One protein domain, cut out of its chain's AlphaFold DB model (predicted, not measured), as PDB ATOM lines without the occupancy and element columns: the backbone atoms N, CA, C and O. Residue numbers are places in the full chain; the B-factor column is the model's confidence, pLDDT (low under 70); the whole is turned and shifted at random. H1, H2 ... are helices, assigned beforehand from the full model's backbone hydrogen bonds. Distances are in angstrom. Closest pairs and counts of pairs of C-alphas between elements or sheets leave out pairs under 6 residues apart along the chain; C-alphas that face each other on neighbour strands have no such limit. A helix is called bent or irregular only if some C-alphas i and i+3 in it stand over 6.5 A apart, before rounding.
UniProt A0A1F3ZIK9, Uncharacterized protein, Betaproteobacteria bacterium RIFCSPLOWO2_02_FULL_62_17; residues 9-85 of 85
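This is residues 9 to 85 of the 85 residues of an uncharacterized protein of Betaproteobacteria bacterium RIFCSPLOWO2_02_FULL_62_17 (UniProt A0A1F3ZIK9). A small compact head, made by H1, H2 and the first part of H3, has a long two-helix arm sticking out of it. The arm is residues 49 to 85: the rest of H3 leads away from the head, and after a turn H4 runs off alone, the two long helices making an open V. The printed part has 77 residues with four named helices, H1 to H4 in chain order, and no named strand; its class is all helix. The whole is extended, with a radius of gyration of the C-alphas of 20.3 A and spans of 62 by 29 by 16 A.

H1 is residues 9 to 20, beginning at C-alpha 9 (171.071, 120.371, 164.314). H2 is residues 25 to 35; it is neither bent nor irregular, but only just: C-alphas 27 and 30 are 6.2 A apart. H3, residues 37 to 57, measures 30.0 A from first to last C-alpha. H4, residues 62 to 83, measures 32.2 A and ends at C-alpha 83 (223.344, 142.821, 168.198).

H1 touches H2 with residues 14 to 19 alone, about perpendicular at 74 degrees; their closest C-alphas, of Ala 18 and Pro 25, are 5.1 A apart. H3 touches H1 with residues 37 to 44 alone, at a shallow tilt of 23 degrees, the same way; the closest C-alphas, of Leu 17 and Glu 41, are 6.6 A apart. H2 and H3 are close but not clearly touching, with the closest C-alphas, of Val 32 and Cys 40, 6.3 A apart. H4 is apart from H1, H2 and H3. In H1, H3 and H4 every O i to N i+4 pair is within hydrogen-bond range; in H2, 5 of 7 are.

The C-alphas of Gln 11 and Ala 85, the two farthest apart, are 62.1 A from each other. Without the free stretch, the body of 40 residues spans 21 by 18 by 17 A. The three links are tight, and the printed part has no cut. The mean pLDDT of the printed part is 93.6; residues 82 to 85 are under 70.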
ATOM      1  N   ALA A   9     169.918 119.822 163.603       91.38
ATOM      2  CA  ALA A   9     171.071 120.371 164.314       91.38
ATOM      3  C   ALA A   9     171.793 121.456 163.494       91.38
ATOM      4  O   ALA A   9     172.014 122.556 164.000       91.38
ATOM      5  N   ARG A  10     172.080 121.190 162.214       93.44
ATOM      6  CA  ARG A  10     172.706 122.167 161.310       93.44
ATOM      7  C   ARG A  10     171.798 123.364 161.030       93.44
ATOM      8  O   ARG A  10     172.284 124.485 160.969       93.44
ATOM      9  N   GLN A  11     170.483 123.163 160.956       94.69
ATOM     10  CA  GLN A  11     169.522 124.261 160.823       94.69
ATOM     11  C   GLN A  11     169.566 125.202 162.040       94.69
ATOM     12  O   GLN A  11     169.600 126.420 161.876       94.69
ATOM     13  N   ARG A  12     169.598 124.654 163.266       95.38
ATOM     14  CA  ARG A  12     169.732 125.459 164.495       95.38
ATOM     15  C   ARG A  12     171.059 126.216 164.531       95.38
ATOM     16  O   ARG A  12     171.061 127.398 164.869       95.38
ATOM     17  N   ARG A  13     172.151 125.557 164.126       96.56
ATOM     18  CA  ARG A  13     173.485 126.166 164.000       96.56
ATOM     19  C   ARG A  13     173.462 127.352 163.027       96.56
ATOM     20  O   ARG A  13     173.869 128.445 163.397       96.56
ATOM     21  N   LEU A  14     172.859 127.183 161.848       97.25
ATOM     22  CA  LEU A  14     172.709 128.245 160.845       97.25
ATOM     23  C   LEU A  14     171.884 129.431 161.354       97.25
ATOM     24  O   LEU A  14     172.246 130.576 161.106       97.25
ATOM     25  N   ILE A  15     170.779 129.174 162.059       97.38
ATOM     26  CA  ILE A  15     169.933 130.240 162.616       97.38
ATOM     27  C   ILE A  15     170.699 131.044 163.669       97.38
ATOM     28  O   ILE A  15     170.642 132.273 163.649       97.38
ATOM     29  N   LYS A  16     171.423 130.364 164.569       97.62
ATOM     30  CA  LYS A  16     172.264 131.017 165.577       97.62
ATOM     31  C   LYS A  16     173.317 131.900 164.906       97.62
ATOM     32  O   LYS A  16     173.373 133.091 165.197       97.62
ATOM     33  N   LEU A  17     174.074 131.325 163.978       98.00
ATOM     34  CA  LEU A  17     175.147 132.005 163.266       98.00
ATOM     35  C   LEU A  17     174.639 133.215 162.470       98.00
ATOM     36  O   LEU A  17     175.210 134.298 162.536       98.00
ATOM     37  N   ALA A  18     173.513 133.068 161.768       97.81
ATOM     38  CA  ALA A  18     172.900 134.169 161.032       97.81
ATOM     39  C   ALA A  18     172.476 135.316 161.960       97.81
ATOM     40  O   ALA A  18     172.703 136.478 161.634       97.81
ATOM     41  N   ARG A  19     171.907 134.995 163.129       98.00
ATOM     42  CA  ARG A  19     171.549 135.992 164.143       98.00
ATOM     43  C   ARG A  19     172.783 136.734 164.657       98.00
ATOM     44  O   ARG A  19     172.734 137.952 164.765       98.00
ATOM     45  N   GLU A  20     173.863 136.018 164.958       97.38
ATOM     46  CA  GLU A  20     175.123 136.609 165.434       97.38
ATOM     47  C   GLU A  20     175.776 137.501 164.373       97.38
ATOM     48  O   GLU A  20     176.320 138.543 164.711       97.38
ATOM     49  N   ALA A  21     175.636 137.153 163.094       96.19
ATOM     50  CA  ALA A  21     176.111 137.959 161.973       96.19
ATOM     51  C   ALA A  21     175.174 139.125 161.580       96.19
ATOM     52  O   ALA A  21     175.467 139.840 160.621       96.19
ATOM     53  N   GLY A  22     174.004 139.283 162.219       95.94
ATOM     54  CA  GLY A  22     172.999 140.279 161.815       95.94
ATOM     55  C   GLY A  22     172.404 140.027 160.418       95.94
ATOM     56  O   GLY A  22     172.072 140.957 159.681       95.94
ATOM     57  N   ARG A  23     172.305 138.759 160.008       95.81
ATOM     58  CA  ARG A  23     171.864 138.310 158.679       95.81
ATOM     59  C   ARG A  23     170.643 137.392 158.774       95.81
ATOM     60  O   ARG A  23     170.296 136.862 159.825       95.81
ATOM     61  N   THR A  24     169.994 137.148 157.635       96.81
ATOM     62  CA  THR A  24     168.965 136.097 157.545       96.81
ATOM     63  C   THR A  24     169.623 134.724 157.365       96.81
ATOM     64  O   THR A  24     170.656 134.646 156.687       96.81
ATOM     65  N   PRO A  25     169.029 133.624 157.872       95.75
ATOM     66  CA  PRO A  25     169.552 132.273 157.657       95.75
ATOM     67  C   PRO A  25     169.773 131.933 156.179       95.75
ATOM     68  O   PRO A  25     170.779 131.325 155.834       95.75
ATOM     69  N   GLN A  26     168.882 132.383 155.289       93.75
ATOM     70  CA  GLN A  26     169.006 132.176 153.843       93.75
ATOM     71  C   GLN A  26     170.235 132.888 153.268       93.75
ATOM     72  O   GLN A  26     170.967 132.310 152.471       93.75
ATOM     73  N   SER A  27     170.485 134.134 153.685       95.56
ATOM     74  CA  SER A  27     171.679 134.866 153.251       95.56
ATOM     75  C   SER A  27     172.969 134.301 153.842       95.56
ATOM     76  O   SER A  27     173.996 134.362 153.173       95.56
ATOM     77  N   MET A  28     172.916 133.730 155.051       96.50
ATOM     78  CA  MET A  28     174.074 133.116 155.703       96.50
ATOM     79  C   MET A  28     174.431 131.765 155.078       96.50
ATOM     80  O   MET A  28     175.603 131.422 154.947       96.50
ATOM     81  N   LEU A  29     173.422 131.017 154.626       95.06
ATOM     82  CA  LEU A  29     173.594 129.682 154.067       95.06
ATOM     83  C   LEU A  29     174.598 129.640 152.916       95.06
ATOM     84  O   LEU A  29     175.386 128.707 152.849       95.06
ATOM     85  N   ARG A  30     174.588 130.631 152.015       94.19
ATOM     86  CA  ARG A  30     175.512 130.643 150.867       94.19
ATOM     87  C   ARG A  30     176.980 130.623 151.304       94.19
ATOM     88  O   ARG A  30     177.794 130.018 150.622       94.19
ATOM     89  N   PHE A  31     177.297 131.267 152.428       95.62
ATOM     90  CA  PHE A  31     178.647 131.305 152.983       95.62
ATOM     91  C   PHE A  31     178.980 129.973 153.639       95.62
ATOM     92  O   PHE A  31     179.995 129.375 153.325       95.62
ATOM     93  N   VAL A  32     178.050 129.425 154.423       96.00
ATOM     94  CA  VAL A  32     178.218 128.106 155.048       96.00
ATOM     95  C   VAL A  32     178.380 126.987 154.012       96.00
ATOM     96  O   VAL A  32     179.138 126.052 154.238       96.00
ATOM     97  N   LEU A  33     177.690 127.062 152.872       93.81
ATOM     98  CA  LEU A  33     177.855 126.098 151.779       93.81
ATOM     99  C   LEU A  33     179.189 126.258 151.038       93.81
ATOM    100  O   LEU A  33     179.664 125.283 150.463       93.81
ATOM    101  N   ARG A  34     179.771 127.463 151.032       95.38
ATOM    102  CA  ARG A  34     181.051 127.767 150.380       95.38
ATOM    103  C   ARG A  34     182.243 127.422 151.275       95.38
ATOM    104  O   ARG A  34     183.159 126.748 150.821       95.38
ATOM    105  N   ASP A  35     182.201 127.872 152.525       95.44
ATOM    106  CA  ASP A  35     183.344 127.903 153.446       95.44
ATOM    107  C   ASP A  35     183.208 126.887 154.591       95.44
ATOM    108  O   ASP A  35     184.169 126.589 155.294       95.44
ATOM    109  N   GLY A  36     182.013 126.329 154.783       96.06
ATOM    110  CA  GLY A  36     181.698 125.474 155.920       96.06
ATOM    111  C   GLY A  36     181.252 126.264 157.150       96.06
ATOM    112  O   GLY A  36     181.381 127.483 157.241       96.06
ATOM    113  N   PHE A  37     180.672 125.546 158.114       97.00
ATOM    114  CA  PHE A  37     180.191 126.162 159.350       97.00
ATOM    115  C   PHE A  37     181.325 126.702 160.212       97.00
ATOM    116  O   PHE A  37     181.188 127.799 160.731       97.00
ATOM    117  N   ASP A  38     182.400 125.930 160.371       97.69
ATOM    118  CA  ASP A  38     183.453 126.240 161.338       97.69
ATOM    119  C   ASP A  38     184.144 127.562 160.965       97.69
ATOM    120  O   ASP A  38     184.161 128.485 161.771       97.69
ATOM    121  N   GLN A  39     184.542 127.722 159.695       97.88
ATOM    122  CA  GLN A  39     185.115 128.977 159.199       97.88
ATOM    123  C   GLN A  39     184.161 130.166 159.374       97.88
ATOM    124  O   GLN A  39     184.562 131.231 159.830       97.88
ATOM    125  N   CYS A  40     182.878 129.991 159.036       98.12
ATOM    126  CA  CYS A  40     181.907 131.071 159.177       98.12
ATOM    127  C   CYS A  40     181.669 131.465 160.645       98.12
ATOM    128  O   CYS A  40     181.383 132.628 160.919       98.12
ATOM    129  N   GLU A  41     181.722 130.513 161.577       98.19
ATOM    130  CA  GLU A  41     181.594 130.791 163.009       98.19
ATOM    131  C   GLU A  41     182.808 131.547 163.543       98.19
ATOM    132  O   GLU A  41     182.623 132.537 164.252       98.19
ATOM    133  N   ASP A  42     184.015 131.144 163.145       98.38
ATOM    134  CA  ASP A  42     185.252 131.833 163.513       98.38
ATOM    135  C   ASP A  42     185.265 133.275 162.983       98.38
ATOM    136  O   ASP A  42     185.533 134.211 163.739       98.38
ATOM    137  N   ASP A  43     184.884 133.480 161.719       97.94
ATOM    138  CA  ASP A  43     184.830 134.808 161.099       97.94
ATOM    139  C   ASP A  43     183.827 135.734 161.804       97.94
ATOM    140  O   ASP A  43     184.128 136.896 162.097       97.94
ATOM    141  N   VAL A  44     182.622 135.230 162.100       98.06
ATOM    142  CA  VAL A  44     181.588 136.008 162.798       98.06
ATOM    143  C   VAL A  44     182.021 136.320 164.224       98.06
ATOM    144  O   VAL A  44     181.811 137.440 164.692       98.06
ATOM    145  N   GLN A  45     182.647 135.369 164.919       98.19
ATOM    146  CA  GLN A  45     183.148 135.608 166.265       98.19
ATOM    147  C   GLN A  45     184.279 136.646 166.267       98.19
ATOM    148  O   GLN A  45     184.261 137.541 167.109       98.19
ATOM    149  N   ALA A  46     185.215 136.585 165.317       97.94
ATOM    150  CA  ALA A  46     186.292 137.566 165.185       97.94
ATOM    151  C   ALA A  46     185.757 138.976 164.896       97.94
ATOM    152  O   ALA A  46     186.174 139.937 165.542       97.94
ATOM    153  N   ALA A  47     184.790 139.097 163.980       97.25
ATOM    154  CA  ALA A  47     184.152 140.374 163.666       97.25
ATOM    155  C   ALA A  47     183.449 140.977 164.891       97.25
ATOM    156  O   ALA A  47     183.640 142.152 165.195       97.25
ATOM    157  N   ARG A  48     182.696 140.163 165.639       97.19
ATOM    158  CA  ARG A  48     182.017 140.613 166.862       97.19
ATOM    159  C   ARG A  48     182.997 141.053 167.943       97.19
ATOM    160  O   ARG A  48     182.787 142.097 168.546       97.19
ATOM    161  N   THR A  49     184.076 140.302 168.158       97.31
ATOM    162  CA  THR A  49     185.131 140.704 169.098       97.31
ATOM    163  C   THR A  49     185.742 142.049 168.690       97.31
ATOM    164  O   THR A  49     185.899 142.924 169.536       97.31
ATOM    165  N   ALA A  50     186.020 142.258 167.398       96.25
ATOM    166  CA  ALA A  50     186.545 143.530 166.905       96.25
ATOM    167  C   ALA A  50     185.551 144.691 167.106       96.25
ATOM    168  O   ALA A  50     185.948 145.773 167.533       96.25
ATOM    169  N   GLU A  51     184.258 144.478 166.848       96.12
ATOM    170  CA  GLU A  51     183.211 145.472 167.127       96.12
ATOM    171  C   GLU A  51     183.114 145.803 168.624       96.12
ATOM    172  O   GLU A  51     183.018 146.976 168.996       96.12
ATOM    173  N   GLU A  52     183.190 144.794 169.496       96.50
ATOM    174  CA  GLU A  52     183.203 144.971 170.950       96.50
ATOM    175  C   GLU A  52     184.432 145.773 171.408       96.50
ATOM    176  O   GLU A  52     184.295 146.703 172.208       96.50
ATOM    177  N   GLU A  53     185.618 145.482 170.871       96.44
ATOM    178  CA  GLU A  53     186.844 146.235 171.155       96.44
ATOM    179  C   GLU A  53     186.749 147.686 170.685       96.44
ATOM    180  O   GLU A  53     187.074 148.593 171.453       96.44
ATOM    181  N   ILE A  54     186.238 147.923 169.474       96.56
ATOM    182  CA  ILE A  54     185.999 149.273 168.949       96.56
ATOM    183  C   ILE A  54     185.019 150.032 169.846       96.56
ATOM    184  O   ILE A  54     185.250 151.198 170.164       96.56
ATOM    185  N   SER A  55     183.941 149.383 170.294       96.75
ATOM    186  CA  SER A  55     182.950 150.014 171.173       96.75
ATOM    187  C   SER A  55     183.527 150.398 172.540       96.75
ATOM    188  O   SER A  55     183.124 151.404 173.120       96.75
ATOM    189  N   ARG A  56     184.488 149.613 173.045       96.50
ATOM    190  CA  ARG A  56     185.122 149.814 174.353       96.50
ATOM    191  C   ARG A  56     186.253 150.838 174.305       96.50
ATOM    192  O   ARG A  56     186.363 151.662 175.208       96.50
ATOM    193  N   SER A  57     187.105 150.745 173.290       94.81
ATOM    194  CA  SER A  57     188.395 151.442 173.228       94.81
ATOM    195  C   SER A  57     188.423 152.569 172.194       94.81
ATOM    196  O   SER A  57     189.367 153.357 172.172       94.81
ATOM    197  N   GLY A  58     187.400 152.671 171.343       94.25
ATOM    198  CA  GLY A  58     187.372 153.595 170.216       94.25
ATOM    199  C   GLY A  58     188.239 153.128 169.045       94.25
ATOM    200  O   GLY A  58     188.672 151.979 168.966       94.25
ATOM    201  N   THR A  59     188.484 154.040 168.105       95.50
ATOM    202  CA  THR A  59     189.351 153.802 166.941       95.50
ATOM    203  C   THR A  59     190.498 154.804 166.920       95.50
ATOM    204  O   THR A  59     190.393 155.897 167.476       95.50
ATOM    205  N   VAL A  60     191.596 154.433 166.261       95.38
ATOM    206  CA  VAL A  60     192.758 155.304 166.053       95.38
ATOM    207  C   VAL A  60     192.792 155.754 164.593       95.38
ATOM    208  O   VAL A  60     192.481 154.984 163.684       95.38
ATOM    209  N   ALA A  61     193.186 157.004 164.351       97.44
ATOM    210  CA  ALA A  61     193.310 157.531 162.998       97.44
ATOM    211  C   ALA A  61     194.379 156.768 162.197       97.44
ATOM    212  O   ALA A  61     195.482 156.520 162.684       97.44
ATOM    213  N   HIS A  62     194.092 156.476 160.926       96.56
ATOM    214  CA  HIS A  62     194.993 155.717 160.053       96.56
ATOM    215  C   HIS A  62     196.425 156.276 160.020       96.56
ATOM    216  O   HIS A  62     197.390 155.524 160.140       96.56
ATOM    217  N   GLN A  63     196.578 157.600 159.910       98.00
ATOM    218  CA  GLN A  63     197.901 158.227 159.859       98.00
ATOM    219  C   GLN A  63     198.719 157.964 161.129       98.00
ATOM    220  O   GLN A  63     199.926 157.737 161.045       98.00
ATOM    221  N   GLN A  64     198.069 157.966 162.294       97.94
ATOM    222  CA  GLN A  64     198.725 157.665 163.561       97.94
ATOM    223  C   GLN A  64     199.187 156.203 163.591       97.94
ATOM    224  O   GLN A  64     200.364 155.958 163.851       97.94
ATOM    225  N   VAL A  65     198.320 155.259 163.200       97.31
ATOM    226  CA  VAL A  65     198.674 153.831 163.082       97.31
ATOM    227  C   VAL A  65     199.892 153.635 162.175       97.31
ATOM    228  O   VAL A  65     200.836 152.932 162.531       97.31
ATOM    229  N   MET A  66     199.920 154.296 161.013       98.25
ATOM    230  CA  MET A  66     201.034 154.173 160.068       98.25
ATOM    231  C   MET A  66     202.343 154.758 160.606       98.25
ATOM    232  O   MET A  66     203.415 154.203 160.345       98.25
ATOM    233  N   ASN A  67     202.277 155.863 161.351       97.94
ATOM    234  CA  ASN A  67     203.451 156.472 161.971       97.94
ATOM    235  C   ASN A  67     204.033 155.560 163.061       97.94
ATOM    236  O   ASN A  67     205.238 155.293 163.058       97.94
ATOM    237  N   GLU A  68     203.181 155.042 163.946       97.50
ATOM    238  CA  GLU A  68     203.573 154.130 165.027       97.50
ATOM    239  C   GLU A  68     204.144 152.818 164.475       97.50
ATOM    240  O   GLU A  68     205.225 152.393 164.883       97.50
ATOM    241  N   ALA A  69     203.499 152.223 163.466       97.38
ATOM    242  CA  ALA A  69     203.986 151.007 162.818       97.38
ATOM    243  C   ALA A  69     205.392 151.191 162.217       97.38
ATOM    244  O   ALA A  69     206.283 150.366 162.440       97.38
ATOM    245  N   ARG A  70     205.632 152.300 161.499       97.00
ATOM    246  CA  ARG A  70     206.960 152.615 160.937       97.00
ATOM    247  C   ARG A  70     208.013 152.801 162.028       97.00
ATOM    248  O   ARG A  70     209.134 152.315 161.868       97.00
ATOM    249  N   ALA A  71     207.667 153.478 163.122       96.69
ATOM    250  CA  ALA A  71     208.571 153.682 164.251       96.69
ATOM    251  C   ALA A  71     208.963 152.350 164.913       96.69
ATOM    252  O   ALA A  71     210.152 152.104 165.138       96.69
ATOM    253  N   THR A  72     207.994 151.459 165.138       96.88
ATOM    254  CA  THR A  72     208.220 150.118 165.696       96.88
ATOM    255  C   THR A  72     209.138 149.287 164.802       96.88
ATOM    256  O   THR A  72     210.154 148.771 165.272       96.88
ATOM    257  N   ILE A  73     208.864 149.232 163.492       95.56
ATOM    258  CA  ILE A  73     209.713 148.519 162.521       95.56
ATOM    259  C   ILE A  73     211.148 149.067 162.545       95.56
ATOM    260  O   ILE A  73     212.112 148.301 162.609       95.56
ATOM    261  N   ALA A  74     211.310 150.394 162.541       94.88
ATOM    262  CA  ALA A  74     212.624 151.026 162.582       94.88
ATOM    263  C   ALA A  74     213.385 150.723 163.885       94.88
ATOM    264  O   ALA A  74     214.601 150.518 163.843       94.88
ATOM    265  N   SER A  75     212.690 150.672 165.025       92.94
ATOM    266  CA  SER A  75     213.271 150.313 166.325       92.94
ATOM    267  C   SER A  75     213.840 148.894 166.310       92.94
ATOM    268  O   SER A  75     215.019 148.698 166.618       92.94
ATOM    269  N   HIS A  76     213.059 147.914 165.848       91.69
ATOM    270  CA  HIS A  76     213.507 146.523 165.758       91.69
ATOM    271  C   HIS A  76     214.666 146.340 164.774       91.69
ATOM    272  O   HIS A  76     215.642 145.660 165.093       91.69
ATOM    273  N   ALA A  77     214.619 147.007 163.618       88.50
ATOM    274  CA  ALA A  77     215.719 146.972 162.657       88.50
ATOM    275  C   ALA A  77     217.022 147.550 163.246       88.50
ATOM    276  O   ALA A  77     218.109 147.027 163.000       88.50
ATOM    277  N   ARG A  78     216.936 148.619 164.051       83.88
ATOM    278  CA  ARG A  78     218.097 149.193 164.757       83.88
ATOM    279  C   ARG A  78     218.611 148.269 165.860       83.88
ATOM    280  O   ARG A  78     219.825 148.142 166.001       83.88
ATOM    281  N   ALA A  79     217.720 147.632 166.617       80.62
ATOM    282  CA  ALA A  79     218.088 146.687 167.667       80.62
ATOM    283  C   ALA A  79     218.853 145.478 167.102       80.62
ATOM    284  O   ALA A  79     219.910 145.140 167.624       80.62
ATOM    285  N   GLN A  80     218.391 144.902 165.987       77.38
ATOM    286  CA  GLN A  80     219.083 143.792 165.320       77.38
ATOM    287  C   GLN A  80     220.487 144.178 164.841       77.38
ATOM    288  O   GLN A  80     221.438 143.437 165.071       77.38
ATOM    289  N   ARG A  81     220.660 145.364 164.238       73.25
ATOM    290  CA  ARG A  81     221.991 145.821 163.792       73.25
ATOM    291  C   ARG A  81     222.982 146.008 164.936       73.25
ATOM    292  O   ARG A  81     224.164 145.782 164.735       73.25
ATOM    293  N   ARG A  82     222.514 146.423 166.118       66.31
ATOM    294  CA  ARG A  82     223.365 146.567 167.311       66.31
ATOM    295  C   ARG A  82     223.779 145.230 167.923       66.31
ATOM    296  O   ARG A  82     224.778 145.199 168.614       66.31
ATOM    297  N   GLN A  83     223.005 144.166 167.717       64.06
ATOM    298  CA  GLN A  83     223.344 142.821 168.198       64.06
ATOM    299  C   GLN A  83     224.296 142.077 167.250       64.06
ATOM    300  O   GLN A  83     224.930 141.114 167.659       64.06
ATOM    301  N   ALA A  84     224.370 142.505 165.986       61.25
ATOM    302  CA  ALA A  84     225.220 141.909 164.958       61.25
ATOM    303  C   ALA A  84     226.593 142.597 164.797       61.25
ATOM    304  O   ALA A  84     227.372 142.176 163.944       61.25
ATOM    305  N   ALA A  85     226.859 143.658 165.565       56.53
ATOM    306  CA  ALA A  85     228.110 144.418 165.590       56.53
ATOM    307  C   ALA A  85     228.809 144.215 166.937       56.53
ATOM    308  O   ALA A  85     230.057 144.172 166.937       56.53
TER     309      ALA A  85